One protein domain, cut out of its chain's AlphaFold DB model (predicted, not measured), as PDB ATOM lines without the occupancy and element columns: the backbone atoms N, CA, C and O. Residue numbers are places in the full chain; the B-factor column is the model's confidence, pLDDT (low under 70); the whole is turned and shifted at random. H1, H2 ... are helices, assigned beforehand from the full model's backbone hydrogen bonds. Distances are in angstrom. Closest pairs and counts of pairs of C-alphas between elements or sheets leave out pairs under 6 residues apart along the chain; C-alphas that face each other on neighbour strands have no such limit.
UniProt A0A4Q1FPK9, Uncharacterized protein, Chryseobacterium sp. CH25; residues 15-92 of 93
ATOM      1  N   GLU A  15     -35.996 -20.979 -31.616       90.31
ATOM      2  CA  GLU A  15     -36.320 -21.307 -30.221       90.31
ATOM      3  C   GLU A  15     -36.180 -20.076 -29.314       90.31
ATOM      4  O   GLU A  15     -37.056 -19.784 -28.494       90.31
ATOM      5  N   THR A  16     -35.101 -19.316 -29.495       90.25
ATOM      6  CA  THR A  16     -34.874 -18.062 -28.775       90.25
ATOM      7  C   THR A  16     -35.907 -16.998 -29.153       90.25
ATOM      8  O   THR A  16     -36.415 -16.296 -28.273       90.25
ATOM      9  N   GLU A  17     -36.265 -16.882 -30.434       90.50
ATOM     10  CA  GLU A  17     -37.309 -15.957 -30.894       90.50
ATOM     11  C   GLU A  17     -38.678 -16.288 -30.276       90.50
ATOM     12  O   GLU A  17     -39.360 -15.399 -29.753       90.50
ATOM     13  N   ASP A  18     -39.056 -17.565 -30.266       92.75
ATOM     14  CA  ASP A  18     -40.296 -18.044 -29.659       92.75
ATOM     15  C   ASP A  18     -40.339 -17.769 -28.153       92.75
ATOM     16  O   ASP A  18     -41.366 -17.316 -27.633       92.75
ATOM     17  N   ALA A  19     -39.223 -17.969 -27.447       94.38
ATOM     18  CA  ALA A  19     -39.118 -17.654 -26.026       94.38
ATOM     19  C   ALA A  19     -39.343 -16.155 -25.758       94.38
ATOM     20  O   ALA A  19     -40.124 -15.790 -24.873       94.38
ATOM     21  N   VAL A  20     -38.723 -15.273 -26.553       94.38
ATOM     22  CA  VAL A  20     -38.923 -13.818 -26.444       94.38
ATOM     23  C   VAL A  20     -40.370 -13.440 -26.752       94.38
ATOM     24  O   VAL A  20     -40.987 -12.679 -26.002       94.38
ATOM     25  N   ASN A  21     -40.951 -13.994 -27.815       95.19
ATOM     26  CA  ASN A  21     -42.340 -13.738 -28.186       95.19
ATOM     27  C   ASN A  21     -43.323 -14.203 -27.105       95.19
ATOM     28  O   ASN A  21     -44.307 -13.509 -26.825       95.19
ATOM     29  N   GLN A  22     -43.043 -15.328 -26.448       97.12
ATOM     30  CA  GLN A  22     -43.852 -15.817 -25.339       97.12
ATOM     31  C   GLN A  22     -43.780 -14.873 -24.129       97.12
ATOM     32  O   GLN A  22     -44.829 -14.498 -23.601       97.12
ATOM     33  N   ILE A  23     -42.587 -14.401 -23.746       95.62
ATOM     34  CA  ILE A  23     -42.414 -13.409 -22.667       95.62
ATOM     35  C   ILE A  23     -43.196 -12.126 -22.982       95.62
ATOM     36  O   ILE A  23     -43.989 -11.646 -22.168       95.62
ATOM     37  N   ARG A  24     -43.036 -11.594 -24.198       97.44
ATOM     38  CA  ARG A  24     -43.738 -10.391 -24.672       97.44
ATOM     39  C   ARG A  24     -45.256 -10.548 -24.616       97.44
ATOM     40  O   ARG A  24     -45.969  -9.640 -24.182       97.44
ATOM     41  N   LYS A  25     -45.765 -11.715 -25.012       97.69
ATOM     42  CA  LYS A  25     -47.192 -12.045 -24.943       97.69
ATOM     43  C   LYS A  25     -47.697 -12.116 -23.502       97.69
ATOM     44  O   LYS A  25     -48.774 -11.595 -23.214       97.69
ATOM     45  N   GLU A  26     -46.948 -12.740 -22.600       97.44
ATOM     46  CA  GLU A  26     -47.318 -12.848 -21.185       97.44
ATOM     47  C   GLU A  26     -47.381 -11.479 -20.504       97.44
ATOM     48  O   GLU A  26     -48.364 -11.185 -19.815       97.44
ATOM     49  N   ILE A  27     -46.393 -10.617 -20.760       96.12
ATOM     50  CA  ILE A  27     -46.367  -9.226 -20.288       96.12
ATOM     51  C   ILE A  27     -47.595  -8.477 -20.795       96.12
ATOM     52  O   ILE A  27     -48.345  -7.900 -20.002       96.12
ATOM     53  N   PHE A  28     -47.841  -8.540 -22.107       97.50
ATOM     54  CA  PHE A  28     -48.959  -7.841 -22.726       97.50
ATOM     55  C   PHE A  28     -50.292  -8.258 -22.096       97.50
ATOM     56  O   PHE A  28     -51.068  -7.418 -21.637       97.50
ATOM     57  N   VAL A  29     -50.554  -9.567 -22.027       97.75
ATOM     58  CA  VAL A  29     -51.807 -10.108 -21.487       97.75
ATOM     59  C   VAL A  29     -51.978  -9.749 -20.010       97.75
ATOM     60  O   VAL A  29     -53.086  -9.411 -19.592       97.75
ATOM     61  N   SER A  30     -50.908  -9.812 -19.217       96.38
ATOM     62  CA  SER A  30     -50.959  -9.532 -17.778       96.38
ATOM     63  C   SER A  30     -51.316  -8.073 -17.495       96.38
ATOM     64  O   SER A  30     -52.214  -7.793 -16.700       96.38
ATOM     65  N   ILE A  31     -50.678  -7.139 -18.200       95.31
ATOM     66  CA  ILE A  31     -50.899  -5.701 -18.012       95.31
ATOM     67  C   ILE A  31     -52.232  -5.266 -18.632       95.31
ATOM     68  O   ILE A  31     -52.954  -4.468 -18.030       95.31
ATOM     69  N   PHE A  32     -52.623  -5.836 -19.776       96.75
ATOM     70  CA  PHE A  32     -53.946  -5.603 -20.362       96.75
ATOM     71  C   PHE A  32     -55.062  -6.010 -19.397       96.75
ATOM     72  O   PHE A  32     -55.995  -5.245 -19.167       96.75
ATOM     73  N   LYS A  33     -54.951  -7.187 -18.764       96.94
ATOM     74  CA  LYS A  33     -55.926  -7.644 -17.762       96.94
ATOM     75  C   LYS A  33     -56.021  -6.707 -16.557       96.94
ATOM     76  O   LYS A  33     -57.104  -6.570 -15.998       96.94
ATOM     77  N   ALA A  34     -54.914  -6.083 -16.156       93.94
ATOM     78  CA  ALA A  34     -54.878  -5.172 -15.014       93.94
ATOM     79  C   ALA A  34     -55.414  -3.766 -15.339       93.94
ATOM     80  O   ALA A  34     -56.000  -3.119 -14.476       93.94
ATOM     81  N   THR A  35     -55.207  -3.285 -16.565       93.88
ATOM     82  CA  THR A  35     -55.472  -1.883 -16.940       93.88
ATOM     83  C   THR A  35     -56.681  -1.695 -17.852       93.88
ATOM     84  O   THR A  35     -57.213  -0.591 -17.936       93.88
ATOM     85  N   GLY A  36     -57.106  -2.743 -18.563       93.56
ATOM     86  CA  GLY A  36     -58.143  -2.674 -19.594       93.56
ATOM     87  C   GLY A  36     -57.750  -1.866 -20.838       93.56
ATOM     88  O   GLY A  36     -58.603  -1.621 -21.687       93.56
ATOM     89  N   SER A  37     -56.487  -1.446 -20.953       92.62
ATOM     90  CA  SER A  37     -55.958  -0.654 -22.068       92.62
ATOM     91  C   SER A  37     -54.860  -1.424 -22.791       92.62
ATOM     92  O   SER A  37     -54.033  -2.066 -22.148       92.62
ATOM     93  N   SER A  38     -54.843  -1.358 -24.123       93.38
ATOM     94  CA  SER A  38     -53.809  -1.973 -24.967       93.38
ATOM     95  C   SER A  38     -52.544  -1.125 -25.108       93.38
ATOM     96  O   SER A  38     -51.514  -1.656 -25.502       93.38
ATOM     97  N   GLU A  39     -52.604   0.168 -24.782       94.88
ATOM     98  CA  GLU A  39     -51.492   1.098 -25.014       94.88
ATOM     99  C   GLU A  39     -50.292   0.764 -24.124       94.88
ATOM    100  O   GLU A  39     -49.211   0.440 -24.605       94.88
ATOM    101  N   LEU A  40     -50.494   0.772 -22.805       93.25
ATOM    102  CA  LEU A  40     -49.437   0.473 -21.841       93.25
ATOM    103  C   LEU A  40     -48.796  -0.918 -22.030       93.25
ATOM    104  O   LEU A  40     -47.567  -0.990 -22.051       93.25
ATOM    105  N   PRO A  41     -49.559  -2.023 -22.179       96.31
ATOM    106  CA  PRO A  41     -48.960  -3.329 -22.434       96.31
ATOM    107  C   PRO A  41     -48.192  -3.392 -23.758       96.31
ATOM    108  O   PRO A  41     -47.226  -4.147 -23.819       96.31
ATOM    109  N   ALA A  42     -48.577  -2.629 -24.791       95.81
ATOM    110  CA  ALA A  42     -47.822  -2.569 -26.044       95.81
ATOM    111  C   ALA A  42     -46.428  -1.963 -25.818       95.81
ATOM    112  O   ALA A  42     -45.436  -2.616 -26.126       95.81
ATOM    113  N   TYR A  43     -46.348  -0.786 -25.183       94.44
ATOM    114  CA  TYR A  43     -45.065  -0.134 -24.890       94.44
ATOM    115  C   TYR A  43     -44.146  -1.012 -24.037       94.44
ATOM    116  O   TYR A  43     -42.982  -1.205 -24.372       94.44
ATOM    117  N   ILE A  44     -44.677  -1.596 -22.959       95.81
ATOM    118  CA  ILE A  44     -43.872  -2.434 -22.062       95.81
ATOM    119  C   ILE A  44     -43.439  -3.725 -22.777       95.81
ATOM    120  O   ILE A  44     -42.303  -4.162 -22.631       95.81
ATOM    121  N   SER A  45     -44.307  -4.333 -23.587       96.50
ATOM    122  CA  SER A  45     -43.949  -5.519 -24.379       96.50
ATOM    123  C   SER A  45     -42.839  -5.234 -25.398       96.50
ATOM    124  O   SER A  45     -41.946  -6.063 -25.595       96.50
ATOM    125  N   ASP A  46     -42.849  -4.058 -26.020       95.00
ATOM    126  CA  ASP A  46     -41.803  -3.644 -26.955       95.00
ATOM    127  C   ASP A  46     -40.475  -3.350 -26.248       95.00
ATOM    128  O   ASP A  46     -39.423  -3.772 -26.738       95.00
ATOM    129  N   ASP A  47     -40.512  -2.733 -25.062       96.06
ATOM    130  CA  ASP A  47     -39.324  -2.539 -24.224       96.06
ATOM    131  C   ASP A  47     -38.661  -3.876 -23.876       96.06
ATOM    132  O   ASP A  47     -37.444  -4.016 -23.992       96.06
ATOM    133  N   PHE A  48     -39.444  -4.890 -23.493       96.12
ATOM    134  CA  PHE A  48     -38.907  -6.220 -23.186       96.12
ATOM    135  C   PHE A  48     -38.410  -6.969 -24.423       96.12
ATOM    136  O   PHE A  48     -37.464  -7.748 -24.309       96.12
ATOM    137  N   GLY A  49     -38.972  -6.707 -25.607       94.88
ATOM    138  CA  GLY A  49     -38.381  -7.158 -26.867       94.88
ATOM    139  C   GLY A  49     -36.987  -6.566 -27.088       94.88
ATOM    140  O   GLY A  49     -36.036  -7.297 -27.367       94.88
ATOM    141  N   LEU A  50     -36.840  -5.256 -26.875       94.25
ATOM    142  CA  LEU A  50     -35.560  -4.562 -27.008       94.25
ATOM    143  C   LEU A  50     -34.533  -5.042 -25.972       94.25
ATOM    144  O   LEU A  50     -33.414  -5.392 -26.341       94.25
ATOM    145  N   ILE A  51     -34.913  -5.107 -24.691       95.81
ATOM    146  CA  ILE A  51     -34.061  -5.606 -23.597       95.81
ATOM    147  C   ILE A  51     -33.576  -7.023 -23.906       95.81
ATOM    148  O   ILE A  51     -32.381  -7.296 -23.807       95.81
ATOM    149  N   SER A  52     -34.485  -7.907 -24.333       94.12
ATOM    150  CA  SER A  52     -34.135  -9.286 -24.687       94.12
ATOM    151  C   SER A  52     -33.114  -9.325 -25.819       94.12
ATOM    152  O   SER A  52     -32.145 -10.071 -25.740       94.12
ATOM    153  N   SER A  53     -33.281  -8.485 -26.841       92.44
ATOM    154  CA  SER A  53     -32.350  -8.425 -27.967       92.44
ATOM    155  C   SER A  53     -30.939  -7.989 -27.543       92.44
ATOM    156  O   SER A  53     -29.956  -8.632 -27.917       92.44
ATOM    157  N   TYR A  54     -30.818  -6.963 -26.692       92.94
ATOM    158  CA  TYR A  54     -29.521  -6.556 -26.130       92.94
ATOM    159  C   TYR A  54     -28.867  -7.673 -25.309       92.94
ATOM    160  O   TYR A  54     -27.671  -7.925 -25.463       92.94
ATOM    161  N   PHE A  55     -29.658  -8.371 -24.489       92.38
ATOM    162  CA  PHE A  55     -29.183  -9.489 -23.682       92.38
ATOM    163  C   PHE A  55     -28.693 -10.667 -24.538       92.38
ATOM    164  O   PHE A  55     -27.579 -11.149 -24.345       92.38
ATOM    165  N   ILE A  56     -29.504 -11.112 -25.503       92.31
ATOM    166  CA  ILE A  56     -29.212 -12.274 -26.355       92.31
ATOM    167  C   ILE A  56     -27.969 -12.031 -27.214       92.31
ATOM    168  O   ILE A  56     -27.137 -12.921 -27.377       92.31
ATOM    169  N   HIS A  57     -27.816 -10.820 -27.750       89.81
ATOM    170  CA  HIS A  57     -26.678 -10.476 -28.598       89.81
ATOM    171  C   HIS A  57     -25.427 -10.039 -27.831       89.81
ATOM    172  O   HIS A  57     -24.459  -9.625 -28.476       89.81
ATOM    173  N   ASP A  58     -25.451 -10.119 -26.496       89.56
ATOM    174  CA  ASP A  58     -24.360  -9.724 -25.601       89.56
ATOM    175  C   ASP A  58     -23.825  -8.314 -25.906       89.56
ATOM    176  O   ASP A  58     -22.618  -8.065 -25.962       89.56
ATOM    177  N   ILE A  59     -24.744  -7.387 -26.199       90.19
ATOM    178  CA  ILE A  59     -24.416  -5.992 -26.485       90.19
ATOM    179  C   ILE A  59     -24.620  -5.197 -25.204       90.19
ATOM    180  O   ILE A  59     -25.747  -4.993 -24.756       90.19
ATOM    181  N   GLU A  60     -23.537  -4.664 -24.655       90.56
ATOM    182  CA  GLU A  60     -23.647  -3.729 -23.543       90.56
ATOM    183  C   GLU A  60     -24.119  -2.359 -24.038       90.56
ATOM    184  O   GLU A  60     -23.487  -1.712 -24.879       90.56
ATOM    185  N   ASN A  61     -25.246  -1.900 -23.497       93.94
ATOM    186  CA  ASN A  61     -25.792  -0.578 -23.762       93.94
ATOM    187  C   ASN A  61     -26.361   0.004 -22.469       93.94
ATOM    188  O   ASN A  61     -27.372  -0.471 -21.954       93.94
ATOM    189  N   SER A  62     -25.742   1.073 -21.967       94.06
ATOM    190  CA  SER A  62     -26.126   1.674 -20.686       94.06
ATOM    191  C   SER A  62     -27.587   2.119 -20.647       94.06
ATOM    192  O   SER A  62     -28.206   2.084 -19.592       94.06
ATOM    193  N   TRP A  63     -28.159   2.548 -21.776       95.25
ATOM    194  CA  TRP A  63     -29.560   2.957 -21.824       95.25
ATOM    195  C   TRP A  63     -30.499   1.752 -21.696       95.25
ATOM    196  O   TRP A  63     -31.395   1.790 -20.858       95.25
ATOM    197  N   ALA A  64     -30.258   0.668 -22.438       95.44
ATOM    198  CA  ALA A  64     -31.053  -0.560 -22.338       95.44
ATOM    199  C   ALA A  64     -30.917  -1.219 -20.953       95.44
ATOM    200  O   ALA A  64     -31.903  -1.670 -20.371       95.44
ATOM    201  N   THR A  65     -29.714  -1.204 -20.376       96.69
ATOM    202  CA  THR A  65     -29.474  -1.708 -19.020       96.69
ATOM    203  C   THR A  65     -30.193  -0.867 -17.964       96.69
ATOM    204  O   THR A  65     -30.836  -1.418 -17.073       96.69
ATOM    205  N   ASN A  66     -30.176   0.463 -18.092       97.38
ATOM    206  CA  ASN A  66     -30.934   1.365 -17.219       97.38
ATOM    207  C   ASN A  66     -32.454   1.209 -17.387       97.38
ATOM    208  O   ASN A  66     -33.202   1.313 -16.412       97.38
ATOM    209  N   LEU A  67     -32.925   0.924 -18.605       97.31
ATOM    210  CA  LEU A  67     -34.332   0.640 -18.883       97.31
ATOM    211  C   LEU A  67     -34.776  -0.611 -18.122       97.31
ATOM    212  O   LEU A  67     -35.734  -0.560 -17.349       97.31
ATOM    213  N   PHE A  68     -34.027  -1.706 -18.258       97.25
ATOM    214  CA  PHE A  68     -34.301  -2.937 -17.524       97.25
ATOM    215  C   PHE A  68     -34.196  -2.741 -16.006       97.25
ATOM    216  O   PHE A  68     -35.076  -3.167 -15.260       97.25
ATOM    217  N   PHE A  69     -33.176  -2.019 -15.537       97.75
ATOM    218  CA  PHE A  69     -33.018  -1.694 -14.122       97.75
ATOM    219  C   PHE A  69     -34.209  -0.906 -13.562       97.75
ATOM    220  O   PHE A  69     -34.647  -1.171 -12.444       97.75
ATOM    221  N   THR A  70     -34.783   0.016 -14.336       97.94
ATOM    222  CA  THR A  70     -35.991   0.762 -13.945       97.94
ATOM    223  C   THR A  70     -37.172  -0.189 -13.714       97.94
ATOM    224  O   THR A  70     -37.823  -0.122 -12.667       97.94
ATOM    225  N   TYR A  71     -37.383  -1.152 -14.618       96.81
ATOM    226  CA  TYR A  71     -38.411  -2.187 -14.453       96.81
ATOM    227  C   TYR A  71     -38.164  -3.094 -13.241       96.81
ATOM    228  O   TYR A  71     -39.105  -3.381 -12.496       96.81
ATOM    229  N   LEU A  72     -36.916  -3.504 -12.990       95.94
ATOM    230  CA  LEU A  72     -36.551  -4.308 -11.811       95.94
ATOM    231  C   LEU A  72     -36.836  -3.591 -10.485       95.94
ATOM    232  O   LEU A  72     -37.048  -4.241  -9.467       95.94
ATOM    233  N   ASN A  73     -36.893  -2.259 -10.499       96.00
ATOM    234  CA  ASN A  73     -37.277  -1.438  -9.352       96.00
ATOM    235  C   ASN A  73     -38.784  -1.115  -9.320       96.00
ATOM    236  O   ASN A  73     -39.207  -0.189  -8.628       96.00
ATOM    237  N   HIS A  74     -39.604  -1.880 -10.049       94.19
ATOM    238  CA  HIS A  74     -41.061  -1.738 -10.119       94.19
ATOM    239  C   HIS A  74     -41.538  -0.368 -10.626       94.19
ATOM    240  O   HIS A  74     -42.641   0.073 -10.293       94.19
ATOM    241  N   GLN A  75     -40.724   0.310 -11.439       94.94
ATOM    242  CA  GLN A  75     -41.086   1.577 -12.061       94.94
ATOM    243  C   GLN A  75     -41.367   1.389 -13.549       94.94
ATOM    244  O   GLN A  75     -40.616   0.727 -14.262       94.94
ATOM    245  N   ILE A  76     -42.450   2.007 -14.017       92.56
ATOM    246  CA  ILE A  76     -42.691   2.173 -15.451       92.56
ATOM    247  C   ILE A  76     -41.823   3.351 -15.917       92.56
ATOM    248  O   ILE A  76     -41.919   4.426 -15.312       92.56
ATOM    249  N   PRO A  77     -40.989   3.181 -16.955       93.62
ATOM    250  CA  PRO A  77     -40.148   4.241 -17.498       93.62
ATOM    251  C   PRO A  77     -40.950   5.492 -17.873       93.62
ATOM    252  O   PRO A  77     -41.846   5.451 -18.713       93.62
ATOM    253  N   GLN A  78     -40.610   6.624 -17.259       88.94
ATOM    254  CA  GLN A  78     -41.175   7.930 -17.591       88.94
ATOM    255  C   GLN A  78     -40.124   9.023 -17.373       88.94
ATOM    256  O   GLN A  78     -39.679   9.267 -16.254       88.94
ATOM    257  N   GLY A  79     -39.710   9.699 -18.444       89.88
ATOM    258  CA  GLY A  79     -38.651  10.707 -18.361       89.88
ATOM    259  C   GLY A  79     -37.272  10.084 -18.129       89.88
ATOM    260  O   GLY A  79     -36.755   9.395 -19.006       89.88
ATOM    261  N   GLU A  80     -36.651  10.365 -16.979       92.75
ATOM    262  CA  GLU A  80     -35.312   9.861 -16.659       92.75
ATOM    263  C   GLU A  80     -35.355   8.429 -16.116       92.75
ATOM    264  O   GLU A  80     -36.089   8.120 -15.180       92.75
ATOM    265  N   LEU A  81     -34.525   7.561 -16.697       96.44
ATOM    266  CA  LEU A  81     -34.351   6.187 -16.232       96.44
ATOM    267  C   LEU A  81     -33.536   6.143 -14.941       96.44
ATOM    268  O   LEU A  81     -32.601   6.930 -14.745       96.44
ATOM    269  N   MET A  82     -33.828   5.148 -14.105       96.81
ATOM    270  CA  MET A  82     -32.936   4.788 -13.013       96.81
ATOM    271  C   MET A  82     -31.597   4.327 -13.586       96.81
ATOM    272  O   MET A  82     -31.553   3.604 -14.580       96.81
ATOM    273  N   LYS A  83     -30.500   4.751 -12.957       96.56
ATOM    274  CA  LYS A  83     -29.145   4.462 -13.431       96.56
ATOM    275  C   LYS A  83     -28.493   3.377 -12.594       96.56
ATOM    276  O   LYS A  83     -28.648   3.356 -11.373       96.56
ATOM    277  N   THR A  84     -27.731   2.524 -13.256       96.44
ATOM    278  CA  THR A  84     -26.884   1.514 -12.633       96.44
ATOM    279  C   THR A  84     -25.553   1.435 -13.370       96.44
ATOM    280  O   THR A  84     -25.498   1.648 -14.578       96.44
ATOM    281  N   ASP A  85     -24.492   1.110 -12.634       95.50
ATOM    282  CA  ASP A  85     -23.173   0.810 -13.204       95.50
ATOM    283  C   ASP A  85     -23.007  -0.691 -13.515       95.50
ATOM    284  O   ASP A  85     -21.964  -1.116 -14.002       95.50
ATOM    285  N   LYS A  86     -24.034  -1.501 -13.219       95.69
ATOM    286  CA  LYS A  86     -24.076  -2.935 -13.530       95.69
ATOM    287  C   LYS A  86     -24.344  -3.171 -15.014       95.69
ATOM    288  O   LYS A  86     -25.077  -2.410 -15.639       95.69
ATOM    289  N   THR A  87     -23.836  -4.282 -15.525       94.38
ATOM    290  CA  THR A  87     -24.195  -4.878 -16.818       94.38
ATOM    291  C   THR A  87     -25.555  -5.570 -16.760       94.38
ATOM    292  O   THR A  87     -26.078  -5.876 -15.683       94.38
ATOM    293  N   MET A  88     -26.134  -5.874 -17.924       94.31
ATOM    294  CA  MET A  88     -27.416  -6.585 -17.985       94.31
ATOM    295  C   MET A  88     -27.324  -7.994 -17.375       94.31
ATOM    296  O   MET A  88     -28.243  -8.432 -16.685       94.31
ATOM    297  N   LYS A  89     -26.180  -8.673 -17.542       93.12
ATOM    298  CA  LYS A  89     -25.908  -9.982 -16.926       93.12
ATOM    299  C   LYS A  89     -25.875  -9.913 -15.394       93.12
ATOM    300  O   LYS A  89     -26.480 -10.759 -14.744       93.12
ATOM    301  N   GLU A  90     -25.243  -8.888 -14.819       94.75
ATOM    302  CA  GLU A  90     -25.183  -8.672 -13.360       94.75
ATOM    303  C   GLU A  90     -26.531  -8.280 -12.727       94.75
ATOM    304  O   GLU A  90     -26.668  -8.282 -11.501       94.75
ATOM    305  N   LEU A  91     -27.516  -7.882 -13.536       93.75
ATOM    306  CA  LEU A  91     -28.881  -7.615 -13.077       93.75
ATOM    307  C   LEU A  91     -29.757  -8.873 -13.025       93.75
ATOM    308  O   LEU A  91     -30.778  -8.859 -12.343       93.75
ATOM    309  N   ILE A  92     -29.379  -9.930 -13.748       88.38
ATOM    310  CA  ILE A  92     -30.138 -11.188 -13.855       88.38
ATOM    311  C   ILE A  92     -29.593 -12.260 -12.891       88.38
ATOM    312  O   ILE A  92     -30.332 -13.166 -12.511       88.38
TER     313      ILE A  92
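This is residues 15 to 92 of the 93 residues of an uncharacterized protein of Chryseobacterium sp. CH25 (UniProt A0A4Q1FPK9). Two long helices, H1 and H2, fold back on each other as a somewhat splayed helical hairpin, and the shorter H3 packs steeply on the later half of H2. A long loop, residues 73 to 87, runs from the end of H3 back past it to the small helix H4. The printed part has 78 residues with four named helices, H1, H2, H3 and H4 in that order, no named strand, and is all helix. It is compact, with a radius of gyration of the C-alphas of 12.7 A, yet flat in outline, spanning 36 by 33 by 16 A.

H1, residues 15 to 35, begins at C-alpha 15 (-36.320, -21.307, -30.221) and is 30.3 A long from first to last C-alpha. H2, residues 39 to 56, is 26.0 A long and ends at C-alpha 56 (-29.212, -12.274, -26.355). H3, residues 62 to 72, is 14.9 A long. H4, residues 88 to 92, measures 6.8 A and ends at C-alpha 92 (-30.138, -11.188, -13.855).

H1 and H2 form a helical hairpin: they touch at a shallow tilt of 26 degrees, opposite ways, with their closest C-alphas, Phe 28 and Pro 41, 4.5 A apart. H2 touches H3 with residues 47 to 54 alone, at a steep tilt of 56 degrees, opposite ways; the closest C-alphas, Ile 51 and Ala 64, are 6.0 A apart. H3 and H4 only just touch, with 3 pairs of C-alphas within 8 A, the closest being Thr 65 and Met 88 at 5.4 A. H2 and H4 are close but not clearly touching: their closest C-alphas, Phe 55 and Met 88, are 6.6 A apart. H1 is apart from H3 and H4. In H1, H2, H3 and H4 every O i to N i+4 pair is within hydrogen-bond range.

The two farthest C-alphas, Gly 36 and Asp 85, are 35.7 A apart. The printed part has no cut. The links from H1 to H2 and from H2 to H3 are tight, and the link from H3 to H4 is long. The mean pLDDT of the printed part is 94.6, and no printed residue is under 70.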